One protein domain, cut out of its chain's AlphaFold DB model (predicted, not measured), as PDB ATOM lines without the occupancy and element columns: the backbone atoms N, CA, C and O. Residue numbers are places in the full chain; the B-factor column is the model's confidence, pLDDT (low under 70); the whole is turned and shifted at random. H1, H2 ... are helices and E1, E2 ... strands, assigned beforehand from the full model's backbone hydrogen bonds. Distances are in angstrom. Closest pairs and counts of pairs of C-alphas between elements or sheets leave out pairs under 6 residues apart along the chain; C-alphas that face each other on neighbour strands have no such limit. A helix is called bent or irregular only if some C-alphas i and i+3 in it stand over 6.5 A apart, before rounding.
ATOM      1  N   LEU A  67     127.202  16.760  81.351       92.62
ATOM      2  CA  LEU A  67     126.262  16.845  82.466       92.62
ATOM      3  C   LEU A  67     126.448  18.187  83.173       92.62
ATOM      4  O   LEU A  67     127.565  18.519  83.570       92.62
ATOM      5  N   SER A  68     125.354  18.911  83.376       90.94
ATOM      6  CA  SER A  68     125.312  20.127  84.187       90.94
ATOM      7  C   SER A  68     124.375  19.912  85.364       90.94
ATOM      8  O   SER A  68     123.158  19.879  85.182       90.94
ATOM      9  N   MET A  69     124.943  19.768  86.561       90.00
ATOM     10  CA  MET A  69     124.186  19.777  87.814       90.00
ATOM     11  C   MET A  69     123.921  21.225  88.217       90.00
ATOM     12  O   MET A  69     124.852  22.027  88.323       90.00
ATOM     13  N   VAL A  70     122.651  21.567  88.398       87.38
ATOM     14  CA  VAL A  70     122.199  22.924  88.684       87.38
ATOM     15  C   VAL A  70     121.959  23.067  90.180       87.38
ATOM     16  O   VAL A  70     121.194  22.308  90.765       87.38
ATOM     17  N   ASP A  71     122.580  24.074  90.790       83.38
ATOM     18  CA  ASP A  71     122.257  24.478  92.157       83.38
ATOM     19  C   ASP A  71     120.887  25.172  92.173       83.38
ATOM     20  O   ASP A  71     120.754  26.355  91.839       83.38
ATOM     21  N   VAL A  72     119.856  24.392  92.494       73.88
ATOM     22  CA  VAL A  72     118.455  24.824  92.559       73.88
ATOM     23  C   VAL A  72     117.991  25.131  93.986       73.88
ATOM     24  O   VAL A  72     116.817  25.412  94.181       73.88
ATOM     25  N   GLN A  73     118.895  25.172  94.972       77.00
ATOM     26  CA  GLN A  73     118.609  25.243  96.418       77.00
ATOM     27  C   GLN A  73     117.904  24.011  97.004       77.00
ATOM     28  O   GLN A  73     118.443  23.417  97.940       77.00
ATOM     29  N   GLN A  74     116.713  23.651  96.518       72.69
ATOM     30  CA  GLN A  74     115.943  22.474  96.943       72.69
ATOM     31  C   GLN A  74     115.537  21.632  95.726       72.69
ATOM     32  O   GLN A  74     115.234  22.176  94.662       72.69
ATOM     33  N   GLY A  75     115.544  20.310  95.905       74.75
ATOM     34  CA  GLY A  75     115.357  19.338  94.828       74.75
ATOM     35  C   GLY A  75     116.604  19.153  93.958       74.75
ATOM     36  O   GLY A  75     117.696  19.625  94.283       74.75
ATOM     37  N   ASP A  76     116.412  18.467  92.834       78.19
ATOM     38  CA  ASP A  76     117.448  18.202  91.838       78.19
ATOM     39  C   ASP A  76     117.196  19.007  90.554       78.19
ATOM     40  O   ASP A  76     116.070  19.366  90.206       78.19
ATOM     41  N   GLY A  77     118.269  19.292  89.821       87.44
ATOM     42  CA  GLY A  77     118.197  19.873  88.488       87.44
ATOM     43  C   GLY A  77     119.403  19.441  87.674       87.44
ATOM     44  O   GLY A  77     120.540  19.772  88.012       87.44
ATOM     45  N   LEU A  78     119.175  18.701  86.594       91.94
ATOM     46  CA  LEU A  78     120.237  18.215  85.722       91.94
ATOM     47  C   LEU A  78     119.909  18.490  84.257       91.94
ATOM     48  O   LEU A  78     118.805  18.233  83.777       91.94
ATOM     49  N   ILE A  79     120.911  18.962  83.524       93.75
ATOM     50  CA  ILE A  79     120.878  19.048  82.064       93.75
ATOM     51  C   ILE A  79     121.902  18.067  81.505       93.75
ATOM     52  O   ILE A  79     123.068  18.090  81.896       93.75
ATOM     53  N   ILE A  80     121.472  17.223  80.570       94.50
ATOM     54  CA  ILE A  80     122.333  16.300  79.832       94.50
ATOM     55  C   ILE A  80     122.346  16.706  78.362       94.50
ATOM     56  O   ILE A  80     121.298  16.805  77.726       94.50
ATOM     57  N   GLU A  81     123.540  16.874  77.805       93.19
ATOM     58  CA  GLU A  81     123.762  16.987  76.366       93.19
ATOM     59  C   GLU A  81     124.479  15.724  75.889       93.19
ATOM     60  O   GLU A  81     125.607  15.436  76.289       93.19
ATOM     61  N   THR A  82     123.806  14.933  75.057       92.81
ATOM     62  CA  THR A  82     124.375  13.687  74.524       92.81
ATOM     63  C   THR A  82     125.384  13.971  73.407       92.81
ATOM     64  O   THR A  82     125.257  14.988  72.719       92.81
ATOM     65  N   PRO A  83     126.298  13.030  73.103       92.06
ATOM     66  CA  PRO A  83     127.162  13.141  71.929       92.06
ATOM     67  C   PRO A  83     126.402  13.327  70.603       92.06
ATOM     68  O   PRO A  83     126.916  13.927  69.666       92.06
ATOM     69  N   SER A  84     125.155  12.847  70.523       89.62
ATOM     70  CA  SER A  84     124.278  13.034  69.358       89.62
ATOM     71  C   SER A  84     123.582  14.402  69.290       89.62
ATOM     72  O   SER A  84     122.732  14.607  68.428       89.62
ATOM     73  N   GLY A  85     123.894  15.330  70.201       88.25
ATOM     74  CA  GLY A  85     123.309  16.675  70.244       88.25
ATOM     75  C   GLY A  85     121.922  16.750  70.888       88.25
ATOM     76  O   GLY A  85     121.275  17.789  70.823       88.25
ATOM     77  N   LYS A  86     121.459  15.658  71.505       91.25
ATOM     78  CA  LYS A  86     120.187  15.616  72.242       91.25
ATOM     79  C   LYS A  86     120.301  16.322  73.585       91.25
ATOM     80  O   LYS A  86     121.292  16.092  74.278       91.25
ATOM     81  N   VAL A  87     119.281  17.096  73.951       93.56
ATOM     82  CA  VAL A  87     119.192  17.818  75.229       93.56
ATOM     83  C   VAL A  87     118.123  17.170  76.100       93.56
ATOM     84  O   VAL A  87     116.981  17.004  75.680       93.56
ATOM     85  N   ILE A  88     118.484  16.804  77.324       93.44
ATOM     86  CA  ILE A  88     117.591  16.149  78.279       93.44
ATOM     87  C   ILE A  88     117.612  16.945  79.577       93.44
ATOM     88  O   ILE A  88     118.688  17.251  80.089       93.44
ATOM     89  N   PHE A  89     116.437  17.260  80.111       92.75
ATOM     90  CA  PHE A  89     116.286  17.820  81.451       92.75
ATOM     91  C   PHE A  89     115.828  16.719  82.405       92.75
ATOM     92  O   PHE A  89     114.947  15.928  82.058       92.75
ATOM     93  N   ILE A  90     116.430  16.661  83.587       89.62
ATOM     94  CA  ILE A  90     115.990  15.809  84.689       89.62
ATOM     95  C   ILE A  90     115.721  16.715  85.880       89.62
ATOM     96  O   ILE A  90     116.643  17.389  86.342       89.62
ATOM     97  N   ASP A  91     114.467  16.726  86.328       85.75
ATOM     98  CA  ASP A  91     113.925  17.639  87.337       85.75
ATOM     99  C   ASP A  91     114.169  19.129  87.012       85.75
ATOM    100  O   ASP A  91     114.741  19.496  85.979       85.75
ATOM    101  N   GLY A  92     113.647  20.020  87.849       80.56
ATOM    102  CA  GLY A  92     113.829  21.465  87.699       80.56
ATOM    103  C   GLY A  92     113.979  22.223  89.013       80.56
ATOM    104  O   GLY A  92     114.010  23.453  88.982       80.56
ATOM    105  N   GLY A  93     114.064  21.516  90.141       80.12
ATOM    106  CA  GLY A  93     113.950  22.093  91.478       80.12
ATOM    107  C   GLY A  93     112.631  22.839  91.703       80.12
ATOM    108  O   GLY A  93     111.655  22.679  90.962       80.12
ATOM    109  N   ASP A  94     112.625  23.711  92.708       75.19
ATOM    110  CA  ASP A  94     111.425  24.397  93.206       75.19
ATOM    111  C   ASP A  94     111.286  25.864  92.744       75.19
ATOM    112  O   ASP A  94     110.338  26.560  93.115       75.19
ATOM    113  N   ASN A  95     112.233  26.380  91.950       80.56
ATOM    114  CA  ASN A  95     112.318  27.812  91.650       80.56
ATOM    115  C   ASN A  95     112.917  28.135  90.265       80.56
ATOM    116  O   ASN A  95     113.286  27.272  89.472       80.56
ATOM    117  N   GLN A  96     113.049  29.432  89.953       84.31
ATOM    118  CA  GLN A  96     113.506  29.900  88.638       84.31
ATOM    119  C   GLN A  96     114.999  29.670  88.323       84.31
ATOM    120  O   GLN A  96     115.459  30.063  87.245       84.31
ATOM    121  N   LEU A  97     115.805  29.155  89.257       87.31
ATOM    122  CA  LEU A  97     117.253  29.001  89.070       87.31
ATOM    123  C   LEU A  97     117.573  28.013  87.950       87.31
ATOM    124  O   LEU A  97     118.475  28.293  87.157       87.31
ATOM    125  N   PHE A  98     116.780  26.951  87.801       89.81
ATOM    126  CA  PHE A  98     116.920  26.022  86.684       89.81
ATOM    127  C   PHE A  98     116.710  26.713  85.333       89.81
ATOM    128  O   PHE A  98     117.576  26.651  84.460       89.81
ATOM    129  N   ALA A  99     115.625  27.482  85.185       89.56
ATOM    130  CA  ALA A  99     115.354  28.253  83.970       89.56
ATOM    131  C   ALA A  99     116.463  29.275  83.657       89.56
ATOM    132  O   ALA A  99     116.859  29.450  82.502       89.56
ATOM    133  N   ARG A 100     117.019  29.926  84.687       89.44
ATOM    134  CA  ARG A 100     118.149  30.856  84.530       89.44
ATOM    135  C   ARG A 100     119.419  30.144  84.082       89.44
ATOM    136  O   ARG A 100     120.111  30.661  83.207       89.44
ATOM    137  N   HIS A 101     119.721  28.983  84.660       90.88
ATOM    138  CA  HIS A 101     120.869  28.177  84.260       90.88
ATOM    139  C   HIS A 101     120.715  27.691  82.815       90.88
ATOM    140  O   HIS A 101     121.633  27.854  82.011       90.88
ATOM    141  N   ALA A 102     119.533  27.185  82.456       91.69
ATOM    142  CA  ALA A 102     119.224  26.773  81.094       91.69
ATOM    143  C   ALA A 102     119.414  27.932  80.101       91.69
ATOM    144  O   ALA A 102     120.049  27.741  79.068       91.69
ATOM    145  N   ASN A 103     118.959  29.151  80.425       91.88
ATOM    146  CA  ASN A 103     119.162  30.311  79.550       91.88
ATOM    147  C   ASN A 103     120.637  30.722  79.445       91.88
ATOM    148  O   ASN A 103     121.109  31.089  78.375       91.88
ATOM    149  N   ALA A 104     121.390  30.663  80.546       89.38
ATOM    150  CA  ALA A 104     122.822  30.952  80.518       89.38
ATOM    151  C   ALA A 104     123.575  29.960  79.616       89.38
ATOM    152  O   ALA A 104     124.499  30.346  78.900       89.38
ATOM    153  N   ARG A 105     123.149  28.691  79.618       88.00
ATOM    154  CA  ARG A 105     123.739  27.628  78.804       88.00
ATOM    155  C   ARG A 105     123.283  27.659  77.342       88.00
ATOM    156  O   ARG A 105     124.076  27.330  76.454       88.00
ATOM    157  N   PHE A 106     122.035  28.052  77.105       90.44
ATOM    158  CA  PHE A 106     121.367  28.079  75.804       90.44
ATOM    159  C   PHE A 106     120.688  29.441  75.572       90.44
ATOM    160  O   PHE A 106     119.460  29.528  75.529       90.44
ATOM    161  N   PRO A 107     121.469  30.526  75.435       89.69
ATOM    162  CA  PRO A 107     120.917  31.874  75.340       89.69
ATOM    163  C   PRO A 107     120.231  32.102  73.992       89.69
ATOM    164  O   PRO A 107     120.429  31.340  73.059       89.69
ATOM    165  N   LYS A 108     119.516  33.220  73.828       89.69
ATOM    166  CA  LYS A 108     118.935  33.656  72.535       89.69
ATOM    167  C   LYS A 108     117.837  32.737  71.974       89.69
ATOM    168  O   LYS A 108     117.601  32.748  70.771       89.69
ATOM    169  N   THR A 109     117.153  31.973  72.820       93.19
ATOM    170  CA  THR A 109     115.909  31.295  72.430       93.19
ATOM    171  C   THR A 109     114.790  32.309  72.189       93.19
ATOM    172  O   THR A 109     114.723  33.332  72.883       93.19
ATOM    173  N   SER A 110     113.883  31.994  71.275       92.50
ATOM    174  CA  SER A 110     112.650  32.742  71.009       92.50
ATOM    175  C   SER A 110     111.490  31.779  70.761       92.50
ATOM    176  O   SER A 110     111.697  30.572  70.694       92.50
ATOM    177  N   ASP A 111     110.280  32.313  70.610       91.69
ATOM    178  CA  ASP A 111     109.108  31.519  70.221       91.69
ATOM    179  C   ASP A 111     109.296  30.861  68.837       91.69
ATOM    180  O   ASP A 111     108.991  29.687  68.655       91.69
ATOM    181  N   ASP A 112     109.912  31.586  67.892       92.12
ATOM    182  CA  ASP A 112     110.228  31.078  66.547       92.12
ATOM    183  C   ASP A 112     111.413  30.093  66.516       92.12
ATOM    184  O   ASP A 112     111.561  29.326  65.566       92.12
ATOM    185  N   ASP A 113     112.286  30.131  67.527       91.06
ATOM    186  CA  ASP A 113     113.500  29.311  67.611       91.06
ATOM    187  C   ASP A 113     113.748  28.862  69.070       91.06
ATOM    188  O   ASP A 113     114.682  29.333  69.744       91.06
ATOM    189  N   PRO A 114     112.880  27.989  69.618       93.38
ATOM    190  CA  PRO A 114     112.982  27.539  70.999       93.38
ATOM    191  C   PRO A 114     114.136  26.544  71.176       93.38
ATOM    192  O   PRO A 114     114.603  25.903  70.235       93.38
ATOM    193  N   LEU A 115     114.600  26.364  72.412       93.12
ATOM    194  CA  LEU A 115     115.455  25.228  72.746       93.12
ATOM    195  C   LEU A 115     114.634  23.940  72.643       93.12
ATOM    196  O   LEU A 115     113.655  23.768  73.371       93.12
ATOM    197  N   ILE A 116     115.057  23.024  71.776       92.56
ATOM    198  CA  ILE A 116     114.463  21.691  71.691       92.56
ATOM    199  C   ILE A 116     115.021  20.825  72.818       92.56
ATOM    200  O   ILE A 116     116.206  20.506  72.835       92.56
ATOM    201  N   VAL A 117     114.151  20.441  73.748       92.62
ATOM    202  CA  VAL A 117     114.441  19.472  74.806       92.62
ATOM    203  C   VAL A 117     113.835  18.135  74.401       92.62
ATOM    204  O   VAL A 117     112.619  17.976  74.268       92.62
ATOM    205  N   ASP A 118     114.695  17.156  74.153       92.75
ATOM    206  CA  ASP A 118     114.296  15.853  73.641       92.75
ATOM    207  C   ASP A 118     113.535  15.037  74.690       92.75
ATOM    208  O   ASP A 118     112.551  14.374  74.359       92.75
ATOM    209  N   LEU A 119     113.940  15.141  75.957       90.06
ATOM    210  CA  LEU A 119     113.298  14.478  77.087       90.06
ATOM    211  C   LEU A 119     113.295  15.398  78.309       90.06
ATOM    212  O   LEU A 119     114.308  16.000  78.646       90.06
ATOM    213  N   ILE A 120     112.154  15.453  78.990       88.88
ATOM    214  CA  ILE A 120     112.059  15.944  80.363       88.88
ATOM    215  C   ILE A 120     111.678  14.733  81.207       88.88
ATOM    216  O   ILE A 120     110.621  14.137  80.964       88.88
ATOM    217  N   LEU A 121     112.561  14.353  82.124       87.31
ATOM    218  CA  LEU A 121     112.370  13.273  83.082       87.31
ATOM    219  C   LEU A 121     112.129  13.884  84.462       87.31
ATOM    220  O   LEU A 121     112.855  14.783  84.865       87.31
ATOM    221  N   ILE A 122     111.117  13.390  85.167       85.00
ATOM    222  CA  ILE A 122     110.831  13.776  86.549       85.00
ATOM    223  C   ILE A 122     111.114  12.544  87.407       85.00
ATOM    224  O   ILE A 122     110.593  11.468  87.099       85.00
ATOM    225  N   THR A 123     111.981  12.669  88.410       79.12
ATOM    226  CA  THR A 123     112.443  11.535  89.226       79.12
ATOM    227  C   THR A 123     111.395  11.092  90.244       79.12
ATOM    228  O   THR A 123     111.178   9.891  90.408       79.12
ATOM    229  N   HIS A 124     110.703  12.042  90.875       70.88
ATOM    230  CA  HIS A 124     109.591  11.803  91.790       70.88
ATOM    231  C   HIS A 124     108.512  12.890  91.643       70.88
ATOM    232  O   HIS A 124     108.794  14.012  91.238       70.88
ATOM    233  N   GLY A 125     107.255  12.554  91.945       61.47
ATOM    234  CA  GLY A 125     106.096  13.441  91.761       61.47
ATOM    235  C   GLY A 125     105.911  14.519  92.834       61.47
ATOM    236  O   GLY A 125     104.825  15.096  92.906       61.47
ATOM    237  N   ASP A 126     106.918  14.769  93.670       67.88
ATOM    238  CA  ASP A 126     106.845  15.827  94.676       67.88
ATOM    239  C   ASP A 126     107.021  17.202  94.007       67.88
ATOM    240  O   ASP A 126     107.725  17.350  93.004       67.88
ATOM    241  N   ALA A 127     106.306  18.207  94.522       61.31
ATOM    242  CA  ALA A 127     106.192  19.528  93.893       61.31
ATOM    243  C   ALA A 127     107.544  20.233  93.699       61.31
ATOM    244  O   ALA A 127     107.769  20.896  92.685       61.31
ATOM    245  N   ASP A 128     108.474  20.003  94.621       59.16
ATOM    246  CA  ASP A 128     109.835  20.535  94.618       59.16
ATOM    247  C   ASP A 128     110.740  19.960  93.513       59.16
ATOM    248  O   ASP A 128     111.833  20.481  93.304       59.16
ATOM    249  N   HIS A 129     110.288  18.958  92.748       61.78
ATOM    250  CA  HIS A 129     111.009  18.451  91.573       61.78
ATOM    251  C   HIS A 129     110.520  19.043  90.238       61.78
ATOM    252  O   HIS A 129     111.290  19.072  89.271       61.78
ATOM    253  N   PHE A 130     109.269  19.519  90.140       65.12
ATOM    254  CA  PHE A 130     108.688  19.997  88.872       65.12
ATOM    255  C   PHE A 130     108.278  21.475  88.859       65.12
ATOM    256  O   PHE A 130     108.077  22.023  87.771       65.12
ATOM    257  N   ASP A 131     108.161  22.145  90.007       71.25
ATOM    258  CA  ASP A 131     107.725  23.544  90.052       71.25
ATOM    259  C   ASP A 131     108.664  24.464  89.254       71.25
ATOM    260  O   ASP A 131     108.198  25.311  88.482       71.25
ATOM    261  N   GLY A 132     109.975  24.227  89.299       69.50
ATOM    262  CA  GLY A 132     110.963  24.943  88.491       69.50
ATOM    263  C   GLY A 132     110.845  24.694  86.979       69.50
ATOM    264  O   GLY A 132     111.235  25.544  86.174       69.50
ATOM    265  N   LEU A 133     110.214  23.594  86.547       74.94
ATOM    266  CA  LEU A 133     109.871  23.394  85.132       74.94
ATOM    267  C   LEU A 133     108.722  24.312  84.699       74.94
ATOM    268  O   LEU A 133     108.683  24.740  83.543       74.94
ATOM    269  N   THR A 134     107.811  24.681  85.608       81.94
ATOM    270  CA  THR A 134     106.780  25.694  85.314       81.94
ATOM    271  C   THR A 134     107.392  27.085  85.144       81.94
ATOM    272  O   THR A 134     106.902  27.888  84.343       81.94
ATOM    273  N   GLU A 135     108.509  27.352  85.828       86.81
ATOM    274  CA  GLU A 135     109.258  28.602  85.691       86.81
ATOM    275  C   GLU A 135     109.864  28.771  84.294       86.81
ATOM    276  O   GLU A 135     109.972  29.907  83.834       86.81
ATOM    277  N   LEU A 136     110.161  27.683  83.563       86.50
ATOM    278  CA  LEU A 136     110.563  27.766  82.150       86.50
ATOM    279  C   LEU A 136     109.504  28.519  81.336       86.50
ATOM    280  O   LEU A 136     109.820  29.510  80.681       86.50
ATOM    281  N   ARG A 137     108.234  28.111  81.458       87.69
ATOM    282  CA  ARG A 137     107.121  28.739  80.734       87.69
ATOM    283  C   ARG A 137     106.857  30.166  81.209       87.69
ATOM    284  O   ARG A 137     106.648  31.051  80.387       87.69
ATOM    285  N   LYS A 138     106.882  30.423  82.522       89.38
ATOM    286  CA  LYS A 138     106.682  31.785  83.062       89.38
ATOM    287  C   LYS A 138     107.765  32.748  82.570       89.38
ATOM    288  O   LYS A 138     107.470  33.912  82.281       89.38
ATOM    289  N   SER A 139     108.997  32.255  82.423       91.56
ATOM    290  CA  SER A 139     110.146  33.049  81.984       91.56
ATOM    291  C   SER A 139     109.979  33.657  80.589       91.56
ATOM    292  O   SER A 139     110.537  34.722  80.331       91.56
ATOM    293  N   GLU A 140     109.165  33.049  79.716       91.12
ATOM    294  CA  GLU A 140     108.882  33.522  78.349       91.12
ATOM    295  C   GLU A 140     108.314  34.952  78.326       91.12
ATOM    296  O   GLU A 140     108.511  35.695  77.365       91.12
ATOM    297  N   THR A 141     107.675  35.374  79.421       91.38
ATOM    298  CA  THR A 141     107.104  36.720  79.577       91.38
ATOM    299  C   THR A 141     108.021  37.711  80.304       91.38
ATOM    300  O   THR A 141     107.679  38.890  80.413       91.38
ATOM    301  N   ASP A 142     109.200  37.285  80.784       91.38
ATOM    302  CA  ASP A 142     110.150  38.192  81.439       91.38
ATOM    303  C   ASP A 142     110.689  39.206  80.416       91.38
ATOM    304  O   ASP A 142     111.093  38.881  79.292       91.38
ATOM    305  N   THR A 143     110.699  40.475  80.814       90.25
ATOM    306  CA  THR A 143     111.187  41.583  79.986       90.25
ATOM    307  C   THR A 143     112.710  41.597  79.867       90.25
ATOM    308  O   THR A 143     113.250  42.267  78.988       90.25
ATOM    309  N   ARG A 144     113.419  40.854  80.726       90.94
ATOM    310  CA  ARG A 144     114.881  40.757  80.766       90.94
ATOM    311  C   ARG A 144     115.346  39.531  79.967       90.94
ATOM    312  O   ARG A 144     115.150  38.409  80.434       90.94
ATOM    313  N   PRO A 145     116.027  39.699  78.817       87.12
ATOM    314  CA  PRO A 145     116.420  38.578  77.953       87.12
ATOM    315  C   PRO A 145     117.278  37.511  78.647       87.12
ATOM    316  O   PRO A 145     117.131  36.323  78.394       87.12
ATOM    317  N   GLN A 146     118.141  37.916  79.578       86.19
ATOM    318  CA  GLN A 146     118.996  37.018  80.358       86.19
ATOM    319  C   GLN A 146     118.234  36.157  81.378       86.19
ATOM    320  O   GLN A 146     118.822  35.268  81.989       86.19
ATOM    321  N   LYS A 147     116.933  36.391  81.575       88.56
ATOM    322  CA  LYS A 147     116.077  35.590  82.459       88.56
ATOM    323  C   LYS A 147     114.984  34.831  81.719       88.56
ATOM    324  O   LYS A 147     114.139  34.247  82.379       88.56
ATOM    325  N   ARG A 148     115.003  34.858  80.389       92.25
ATOM    326  CA  ARG A 148     113.956  34.311  79.540       92.25
ATOM    327  C   ARG A 148     114.499  33.164  78.710       92.25
ATOM    328  O   ARG A 148     115.465  33.369  77.981       92.25
ATOM    329  N   ILE A 149     113.843  32.011  78.776       93.56
ATOM    330  CA  ILE A 149     114.117  30.872  77.905       93.56
ATOM    331  C   ILE A 149     112.817  30.362  77.286       93.56
ATOM    332  O   ILE A 149     111.807  30.248  77.971       93.56
ATOM    333  N   PHE A 150     112.855  30.052  75.994       93.12
ATOM    334  CA  PHE A 150     111.771  29.374  75.288       93.12
ATOM    335  C   PHE A 150     112.181  27.924  75.078       93.12
ATOM    336  O   PHE A 150     113.262  27.656  74.550       93.12
ATOM    337  N   VAL A 151     111.328  26.997  75.503       92.25
ATOM    338  CA  VAL A 151     111.597  25.558  75.441       92.25
ATOM    339  C   VAL A 151     110.453  24.854  74.723       92.25
ATOM    340  O   VAL A 151     109.286  25.014  75.078       92.25
ATOM    341  N   ALA A 152     110.795  24.024  73.741       89.62
ATOM    342  CA  ALA A 152     109.869  23.123  73.069       89.62
ATOM    343  C   ALA A 152     110.331  21.672  73.242       89.62
ATOM    344  O   ALA A 152     111.523  21.399  73.371       89.62
ATOM    345  N   ARG A 153     109.390  20.726  73.267       80.12
ATOM    346  CA  ARG A 153     109.678  19.305  73.509       80.12
ATOM    347  C   ARG A 153     109.521  18.483  72.234       80.12
ATOM    348  O   ARG A 153     108.565  18.697  71.494       80.12
ATOM    349  N   SER A 154     110.405  17.502  72.017       72.00
ATOM    350  CA  SER A 154     110.318  16.606  70.847       72.00
ATOM    351  C   SER A 154     109.354  15.405  71.011       72.00
ATOM    352  O   SER A 154     108.905  14.856  70.008       72.00
TER     353      SER A 154
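What this domain is: This is residues 67 to 154 of the 161 residues of a protein of Rhizobium soli (UniProt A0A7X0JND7). A small four-stranded sheet of E1, E2, E3 and E5 makes a wall, and a two-strand pair, E4 and E6, turns off from it at an angle where E4 runs on into E5. Two helices, H1 and H2, touching at a steep tilt, sit in the angle between and only graze the sheet. The printed part has 88 residues with two named helices and six named strands, in the order E1 E2 E3 H1 E4 E5 H2 E6; the sheet, E1 E2 E3 E5, is mixed and the pair E4 E6 is parallel. The class is mixed, helices and strands, with under half of the residues in named elements. The whole is compact, with a radius of gyration of the C-alphas of 11.9 A and spans of 32 by 32 by 19 A.

How they stand to each other: E1, residues 67 to 69, is an edge strand and forms a hairpin with E2, residues 78 to 81; N 68 and O 79 are 2.8 A apart, within hydrogen-bond range. E2 forms a second hairpin with E3, residues 87 to 90, where N 80 and O 88 are 2.8 A apart. E1, E2 and E3 are a meander, each strand the antiparallel neighbour of the one before. H1, residues 97 to 105, only grazes the sheet with residues 98 to 105. E4, residues 115 to 117, runs on into E5, residues 119 to 121, across a break of 1 residue, at 58 degrees. E5, the other edge strand, is parallel to E3 at 11 degrees; N 89 and O 119 are 2.9 A apart. H2, residues 127 to 139, only grazes the sheet with residues 129 to 133. H1 and H2 touch at a steep tilt of 52 degrees, the same way; their closest C-alphas, of Ala 99 and Leu 136, are 5.1 A apart. E6, residues 151 to 153, is parallel to E4 at 36 degrees, with N 117 and O 152 2.8 A apart. E6 and H1 are apart. Every O i to N i+4 pair is within hydrogen-bond range in H1, but 5 of 9 in H2.

Where its parts are: E1 begins at C-alpha 67, (126.262, 16.845, 82.466). E2 is 10.1 A long, E3 10.2 A and H1 12.2 A. H2 is 18.4 A long and irregular, with C-alphas 129 and 132 7.2 A apart; it ends at C-alpha 139, (110.146, 33.049, 81.984). E6 ends at C-alpha 153, (109.678, 19.305, 73.509).

The domain as a whole: The two C-alphas farthest apart, of Pro 83 and Thr 143, are 33.6 A apart. The printed part has no cut. The link from H2 to E6, 11 residues, is long. Mean pLDDT of the printed part is 85.7; residues 125 to 130 and residue 132 are under 70.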